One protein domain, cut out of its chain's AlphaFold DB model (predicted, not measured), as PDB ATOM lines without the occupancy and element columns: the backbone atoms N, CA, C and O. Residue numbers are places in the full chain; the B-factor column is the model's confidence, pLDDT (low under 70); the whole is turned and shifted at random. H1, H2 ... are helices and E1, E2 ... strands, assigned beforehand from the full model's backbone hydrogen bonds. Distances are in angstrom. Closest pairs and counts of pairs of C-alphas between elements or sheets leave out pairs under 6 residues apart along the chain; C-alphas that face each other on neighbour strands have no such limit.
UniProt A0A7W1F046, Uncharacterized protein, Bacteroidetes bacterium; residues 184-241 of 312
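AT A GLANCE: This is residues 184 to 241 of the 312 residues of an uncharacterized protein of Bacteroidetes bacterium (UniProt A0A7W1F046). Four antiparallel strands lie side by side in one sheet, and the helix H2 crosses one of its faces, with the short helix H1 on that same face near E1 and E2; the other face has no named helix over it. The strands E1, E2, E3 and E4 make a meander, each strand the antiparallel neighbour of the one before, and with H2 the sheet makes two layers, a helix on one face of a sheet. The printed part has 58 residues, with four named strands followed by two named helices, and its class is mixed, helices and strands. It is compact, with a radius of gyration of the C-alphas of 10.5 A, and rounded, spanning 30 by 21 by 21 A.

IN THESE COORDINATES: E1, residues 184 to 187, is 10.5 A long and begins at C-alpha 184 at (138.052, 108.021, 134.386). E2, residues 192 to 197, is 14.7 A long, and E3, residues 200 to 205, is 16.0 A long. E4, residues 208 to 211, is 9.9 A long and ends at C-alpha 211 at (126.129, 115.637, 134.775). H1, residues 222 to 226, is 6.2 A long. H2, residues 230 to 240, is 15.7 A long and ends at C-alpha 240 at (125.462, 122.419, 128.679).

HOW THE PARTS SIT: The sheet runs E1, E2, E3, E4, with E1 and E4 as its edge strands. The hairpin E1 and E2 is antiparallel at 157 degrees, with N 187 and O 192 within hydrogen-bond range at 2.8 A. The hairpin E2 and E3 stands at 154 degrees, with N 204 and O 193 at 2.7 A. The hairpin E3 and E4 stands at 148 degrees, with N 210 and O 203 at 2.8 A. H1 is on the sheet at a height of 7.6 A, only just over none of the strands, with 2 C-alphas each on E1 and E2; its closest C-alpha pair with E1 is Ile 184 and Ala 226, 5.8 A. H2 is on the same face at a height of 10.0 A, over E3 and only just over E2 and E4, with 3 C-alphas on each of these two. It runs across the strands, at 90 degrees to E3 on the local plane; its closest C-alpha pair with E4 is Leu 210 and Ile 237, 7.4 A. H1 and H2 are apart. In H1 and H2 every O i to N i+4 pair is within hydrogen-bond range.

THE WHOLE: The two C-alphas farthest apart are those of Asn 189 and Gly 216, 31.5 A. The printed part has no cut. The link from E4 to H1, 10 residues, is short, and the other links are tight. Mean pLDDT of the printed part is 84.6; residues 215 to 217, in the link from E4 to H1, are under 70.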
ATOM      1  N   ILE A 184     138.177 108.880 135.566       87.75
ATOM      2  CA  ILE A 184     138.052 108.021 134.386       87.75
ATOM      3  C   ILE A 184     139.004 108.543 133.306       87.75
ATOM      4  O   ILE A 184     139.820 107.799 132.780       87.75
ATOM      5  N   GLN A 185     138.960 109.854 133.045       87.62
ATOM      6  CA  GLN A 185     139.900 110.558 132.168       87.62
ATOM      7  C   GLN A 185     140.253 111.927 132.760       87.62
ATOM      8  O   GLN A 185     139.409 112.583 133.376       87.62
ATOM      9  N   ASN A 186     141.492 112.383 132.583       90.62
ATOM     10  CA  ASN A 186     141.945 113.684 133.076       90.62
ATOM     11  C   ASN A 186     142.810 114.391 132.024       90.62
ATOM     12  O   ASN A 186     143.892 113.919 131.688       90.62
ATOM     13  N   TRP A 187     142.351 115.549 131.550       90.25
ATOM     14  CA  TRP A 187     143.075 116.414 130.621       90.25
ATOM     15  C   TRP A 187     143.483 117.704 131.337       90.25
ATOM     16  O   TRP A 187     142.758 118.706 131.355       90.25
ATOM     17  N   GLU A 188     144.676 117.689 131.934       86.50
ATOM     18  CA  GLU A 188     145.165 118.781 132.787       86.50
ATOM     19  C   GLU A 188     145.301 120.116 132.042       86.50
ATOM     20  O   GLU A 188     144.924 121.165 132.572       86.50
ATOM     21  N   ASN A 189     145.757 120.072 130.785       87.19
ATOM     22  CA  ASN A 189     145.959 121.255 129.940       87.19
ATOM     23  C   ASN A 189     144.673 122.067 129.746       87.19
ATOM     24  O   ASN A 189     144.696 123.298 129.708       87.19
ATOM     25  N   GLU A 190     143.539 121.380 129.669       85.88
ATOM     26  CA  GLU A 190     142.241 121.994 129.398       85.88
ATOM     27  C   GLU A 190     141.383 122.150 130.654       85.88
ATOM     28  O   GLU A 190     140.311 122.757 130.613       85.88
ATOM     29  N   LYS A 191     141.880 121.657 131.799       89.00
ATOM     30  CA  LYS A 191     141.166 121.621 133.083       89.00
ATOM     31  C   LYS A 191     139.820 120.899 132.969       89.00
ATOM     32  O   LYS A 191     138.843 121.302 133.611       89.00
ATOM     33  N   ILE A 192     139.791 119.854 132.144       91.19
ATOM     34  CA  ILE A 192     138.660 118.948 131.960       91.19
ATOM     35  C   ILE A 192     139.031 117.617 132.603       91.19
ATOM     36  O   ILE A 192     140.113 117.091 132.379       91.19
ATOM     37  N   SER A 193     138.123 117.057 133.389       91.44
ATOM     38  CA  SER A 193     138.259 115.696 133.913       91.44
ATOM     39  C   SER A 193     136.903 115.011 133.922       91.44
ATOM     40  O   SER A 193     135.889 115.656 134.186       91.44
ATOM     41  N   ILE A 194     136.879 113.717 133.630       91.00
ATOM     42  CA  ILE A 194     135.729 112.853 133.875       91.00
ATOM     43  C   ILE A 194     135.977 112.189 135.225       91.00
ATOM     44  O   ILE A 194     136.918 111.415 135.384       91.00
ATOM     45  N   GLU A 195     135.152 112.532 136.208       91.56
ATOM     46  CA  GLU A 195     135.246 112.016 137.572       91.56
ATOM     47  C   GLU A 195     134.073 111.066 137.855       91.56
ATOM     48  O   GLU A 195     132.940 111.311 137.429       91.56
ATOM     49  N   ASN A 196     134.323 110.000 138.615       88.75
ATOM     50  CA  ASN A 196     133.264 109.135 139.127       88.75
ATOM     51  C   ASN A 196     132.696 109.738 140.426       88.75
ATOM     52  O   ASN A 196     133.355 109.725 141.469       88.75
ATOM     53  N   ASP A 197     131.492 110.314 140.368       85.00
ATOM     54  CA  ASP A 197     130.826 110.926 141.524       85.00
ATOM     55  C   ASP A 197     129.782 109.975 142.134       85.00
ATOM     56  O   ASP A 197     129.334 109.011 141.516       85.00
ATOM     57  N   ARG A 198     129.323 110.268 143.358       82.94
ATOM     58  CA  ARG A 198     128.350 109.440 144.103       82.94
ATOM     59  C   ARG A 198     127.070 109.136 143.311       82.94
ATOM     60  O   ARG A 198     126.416 108.130 143.568       82.94
ATOM     61  N   TRP A 199     126.689 110.015 142.386       80.94
ATOM     62  CA  TRP A 199     125.449 109.910 141.613       80.94
ATOM     63  C   TRP A 199     125.652 109.394 140.179       80.94
ATOM     64  O   TRP A 199     124.668 109.272 139.444       80.94
ATOM     65  N   GLY A 200     126.881 109.033 139.809       83.06
ATOM     66  CA  GLY A 200     127.292 108.607 138.470       83.06
ATOM     67  C   GLY A 200     128.431 109.477 137.919       83.06
ATOM     68  O   GLY A 200     128.814 110.456 138.566       83.06
ATOM     69  N   PRO A 201     128.963 109.148 136.730       89.00
ATOM     70  CA  PRO A 201     130.046 109.912 136.121       89.00
ATOM     71  C   PRO A 201     129.652 111.358 135.803       89.00
ATOM     72  O   PRO A 201     128.542 111.640 135.341       89.00
ATOM     73  N   ILE A 202     130.580 112.283 136.033       90.81
ATOM     74  CA  ILE A 202     130.413 113.710 135.749       90.81
ATOM     75  C   ILE A 202     131.614 114.242 134.972       90.81
ATOM     76  O   ILE A 202     132.742 113.805 135.182       90.81
ATOM     77  N   ILE A 203     131.385 115.248 134.128       91.44
ATOM     78  CA  ILE A 203     132.468 116.059 133.569       91.44
ATOM     79  C   ILE A 203     132.700 117.243 134.501       91.44
ATOM     80  O   ILE A 203     131.806 118.051 134.756       91.44
ATOM     81  N   LYS A 204     133.923 117.402 134.984       91.06
ATOM     82  CA  LYS A 204     134.363 118.584 135.708       91.06
ATOM     83  C   LYS A 204     135.168 119.482 134.782       91.06
ATOM     84  O   LYS A 204     136.265 119.130 134.360       91.06
ATOM     85  N   PHE A 205     134.619 120.660 134.505       90.62
ATOM     86  CA  PHE A 205     135.249 121.702 133.700       90.62
ATOM     87  C   PHE A 205     135.606 122.900 134.587       90.62
ATOM     88  O   PHE A 205     134.751 123.705 134.975       90.62
ATOM     89  N   GLY A 206     136.878 123.007 134.971       87.38
ATOM     90  CA  GLY A 206     137.344 124.000 135.937       87.38
ATOM     91  C   GLY A 206     136.613 123.901 137.286       87.38
ATOM     92  O   GLY A 206     136.915 123.041 138.108       87.38
ATOM     93  N   LYS A 207     135.668 124.820 137.541       87.06
ATOM     94  CA  LYS A 207     134.827 124.831 138.759       87.06
ATOM     95  C   LYS A 207     133.433 124.230 138.548       87.06
ATOM     96  O   LYS A 207     132.702 124.065 139.521       87.06
ATOM     97  N   LEU A 208     133.045 123.968 137.303       89.00
ATOM     98  CA  LEU A 208     131.725 123.457 136.953       89.00
ATOM     99  C   LEU A 208     131.728 121.930 137.001       89.00
ATOM    100  O   LEU A 208     132.705 121.298 136.607       89.00
ATOM    101  N   LYS A 209     130.622 121.358 137.481       90.81
ATOM    102  CA  LYS A 209     130.347 119.920 137.476       90.81
ATOM    103  C   LYS A 209     129.123 119.681 136.602       90.81
ATOM    104  O   LYS A 209     128.030 120.122 136.951       90.81
ATOM    105  N   LEU A 210     129.324 119.025 135.474       88.50
ATOM    106  CA  LEU A 210     128.318 118.748 134.462       88.50
ATOM    107  C   LEU A 210     127.932 117.275 134.555       88.50
ATOM    108  O   LEU A 210     128.790 116.392 134.524       88.50
ATOM    109  N   LYS A 211     126.637 117.009 134.715       86.94
ATOM    110  CA  LYS A 211     126.129 115.637 134.775       86.94
ATOM    111  C   LYS A 211     126.094 115.060 133.368       86.94
ATOM    112  O   LYS A 211     125.649 115.733 132.439       86.94
ATOM    113  N   LEU A 212     126.522 113.815 133.232       82.94
ATOM    114  CA  LEU A 212     126.408 113.066 131.993       82.94
ATOM    115  C   LEU A 212     125.091 112.289 132.002       82.94
ATOM    116  O   LEU A 212     124.899 111.388 132.819       82.94
ATOM    117  N   ILE A 213     124.169 112.668 131.121       78.50
ATOM    118  CA  ILE A 213     122.890 111.980 130.912       78.50
ATOM    119  C   ILE A 213     122.859 111.563 129.446       78.50
ATOM    120  O   ILE A 213     123.147 112.380 128.572       78.50
ATOM    121  N   LYS A 214     122.572 110.289 129.176       76.00
ATOM    122  CA  LYS A 214     122.392 109.778 127.812       76.00
ATOM    123  C   LYS A 214     121.055 110.282 127.265       76.00
ATOM    124  O   LYS A 214     120.084 110.342 128.018       76.00
ATOM    125  N   ASP A 215     120.977 110.569 125.966       67.81
ATOM    126  CA  ASP A 215     119.778 111.137 125.314       67.81
ATOM    127  C   ASP A 215     118.513 110.247 125.435       67.81
ATOM    128  O   ASP A 215     117.400 110.713 125.212       67.81
ATOM    129  N   GLY A 216     118.663 108.986 125.866       64.56
ATOM    130  CA  GLY A 216     117.579 108.048 126.198       64.56
ATOM    131  C   GLY A 216     117.313 107.829 127.700       64.56
ATOM    132  O   GLY A 216     116.664 106.852 128.057       64.56
ATOM    133  N   GLY A 217     117.840 108.674 128.595       64.38
ATOM    134  CA  GLY A 217     117.557 108.617 130.042       64.38
ATOM    135  C   GLY A 217     118.445 107.679 130.876       64.38
ATOM    136  O   GLY A 217     118.117 107.387 132.025       64.38
ATOM    137  N   GLY A 218     119.578 107.224 130.335       73.00
ATOM    138  CA  GLY A 218     120.543 106.351 131.021       73.00
ATOM    139  C   GLY A 218     121.776 107.084 131.566       73.00
ATOM    140  O   GLY A 218     122.102 108.193 131.134       73.00
ATOM    141  N   LYS A 219     122.487 106.450 132.504       75.25
ATOM    142  CA  LYS A 219     123.822 106.887 132.946       75.25
ATOM    143  C   LYS A 219     124.879 106.238 132.057       75.25
ATOM    144  O   LYS A 219     124.732 105.072 131.710       75.25
ATOM    145  N   TYR A 220     125.928 106.981 131.728       80.06
ATOM    146  CA  TYR A 220     127.098 106.415 131.059       80.06
ATOM    147  C   TYR A 220     127.836 105.457 131.997       80.06
ATOM    148  O   TYR A 220     127.907 105.702 133.208       80.06
ATOM    149  N   THR A 221     128.378 104.383 131.437       82.06
ATOM    150  CA  THR A 221     129.276 103.476 132.160       82.06
ATOM    151  C   THR A 221     130.710 104.023 132.162       82.06
ATOM    152  O   THR A 221     131.065 104.802 131.276       82.06
ATOM    153  N   PRO A 222     131.551 103.678 133.159       79.31
ATOM    154  CA  PRO A 222     132.947 104.114 133.180       79.31
ATOM    155  C   PRO A 222     133.736 103.695 131.934       79.31
ATOM    156  O   PRO A 222     134.543 104.485 131.457       79.31
ATOM    157  N   ASP A 223     133.448 102.510 131.390       81.94
ATOM    158  CA  ASP A 223     134.147 101.953 130.228       81.94
ATOM    159  C   ASP A 223     133.820 102.733 128.945       81.94
ATOM    160  O   ASP A 223     134.726 103.156 128.234       81.94
ATOM    161  N   GLU A 224     132.540 103.059 128.711       82.12
ATOM    162  CA  GLU A 224     132.129 103.919 127.588       82.12
ATOM    163  C   GLU A 224     132.803 105.299 127.649       82.12
ATOM    164  O   GLU A 224     133.140 105.880 126.623       82.12
ATOM    165  N   LEU A 225     132.992 105.847 128.854       81.38
ATOM    166  CA  LEU A 225     133.603 107.163 129.047       81.38
ATOM    167  C   LEU A 225     135.125 107.146 128.983       81.38
ATOM    168  O   LEU A 225     135.704 108.214 128.808       81.38
ATOM    169  N   ALA A 226     135.770 105.992 129.147       82.19
ATOM    170  CA  ALA A 226     137.219 105.851 129.037       82.19
ATOM    171  C   ALA A 226     137.696 105.933 127.579       82.19
ATOM    172  O   ALA A 226     138.814 106.374 127.325       82.19
ATOM    173  N   GLU A 227     136.834 105.570 126.631       82.62
ATOM    174  CA  GLU A 227     137.133 105.584 125.194       82.62
ATOM    175  C   GLU A 227     136.714 106.888 124.499       82.62
ATOM    176  O   GLU A 227     137.060 107.110 123.337       82.62
ATOM    177  N   LEU A 228     135.984 107.776 125.189       81.25
ATOM    178  CA  LEU A 228     135.524 109.025 124.583       81.25
ATOM    179  C   LEU A 228     136.695 109.957 124.242       81.25
ATOM    180  O   LEU A 228     137.489 110.293 125.131       81.25
ATOM    181  N   PRO A 229     136.770 110.454 122.994       86.62
ATOM    182  CA  PRO A 229     137.768 111.433 122.608       86.62
ATOM    183  C   PRO A 229     137.466 112.800 123.232       86.62
ATOM    184  O   PRO A 229     136.333 113.145 123.587       86.62
ATOM    185  N   LEU A 230     138.509 113.617 123.339       85.62
ATOM    186  CA  LEU A 230     138.452 114.941 123.956       85.62
ATOM    187  C   LEU A 230     137.460 115.879 123.246       85.62
ATOM    188  O   LEU A 230     136.819 116.721 123.877       85.62
ATOM    189  N   GLU A 231     137.320 115.728 121.935       85.62
ATOM    190  CA  GLU A 231     136.441 116.499 121.059       85.62
ATOM    191  C   GLU A 231     134.969 116.312 121.437       85.62
ATOM    192  O   GLU A 231     134.224 117.291 121.556       85.62
ATOM    193  N   ASP A 232     134.566 115.075 121.720       85.06
ATOM    194  CA  ASP A 232     133.197 114.748 122.112       85.06
ATOM    195  C   ASP A 232     132.890 115.278 123.510       85.06
ATOM    196  O   ASP A 232     131.823 115.847 123.756       85.06
ATOM    197  N   VAL A 233     133.859 115.189 124.423       85.12
ATOM    198  CA  VAL A 233     133.740 115.754 125.772       85.12
ATOM    199  C   VAL A 233     133.594 117.275 125.710       85.12
ATOM    200  O   VAL A 233     132.731 117.840 126.388       85.12
ATOM    201  N   LYS A 234     134.355 117.959 124.846       85.94
ATOM    202  CA  LYS A 234     134.171 119.394 124.576       85.94
ATOM    203  C   LYS A 234     132.782 119.687 124.025       85.94
ATOM    204  O   LYS A 234     132.140 120.622 124.498       85.94
ATOM    205  N   ALA A 235     132.286 118.890 123.081       85.69
ATOM    206  CA  ALA A 235     130.945 119.066 122.532       85.69
ATOM    207  C   ALA A 235     129.860 118.909 123.614       85.69
ATOM    208  O   ALA A 235     128.940 119.728 123.690       85.69
ATOM    209  N   MET A 236     129.990 117.923 124.508       83.81
ATOM    210  CA  MET A 236     129.090 117.745 125.656       83.81
ATOM    211  C   MET A 236     129.142 118.936 126.621       83.81
ATOM    212  O   MET A 236     128.101 119.386 127.107       83.81
ATOM    213  N   ILE A 237     130.335 119.487 126.864       87.31
ATOM    214  CA  ILE A 237     130.504 120.698 127.671       87.31
ATOM    215  C   ILE A 237     129.821 121.894 126.994       87.31
ATOM    216  O   ILE A 237     129.098 122.619 127.670       87.31
ATOM    217  N   VAL A 238     129.990 122.093 125.680       87.62
ATOM    218  CA  VAL A 238     129.367 123.206 124.933       87.62
ATOM    219  C   VAL A 238     127.842 123.107 124.944       87.62
ATOM    220  O   VAL A 238     127.175 124.124 125.127       87.62
ATOM    221  N   LYS A 239     127.273 121.900 124.825       86.19
ATOM    222  CA  LYS A 239     125.816 121.686 124.915       86.19
ATOM    223  C   LYS A 239     125.233 122.194 126.238       86.19
ATOM    224  O   LYS A 239     124.163 122.794 126.243       86.19
ATOM    225  N   GLN A 240     125.925 121.969 127.358       85.62
ATOM    226  CA  GLN A 240     125.462 122.419 128.679       85.62
ATOM    227  C   GLN A 240     125.909 123.849 129.012       85.62
ATOM    228  O   GLN A 240     125.240 124.564 129.757       85.62
ATOM    229  N   VAL A 241     127.051 124.273 128.473       86.19
ATOM    230  CA  VAL A 241     127.683 125.569 128.721       86.19
ATOM    231  C   VAL A 241     128.142 126.152 127.377       86.19
ATOM    232  O   VAL A 241     129.313 126.025 127.014       86.19
TER     233      VAL A 241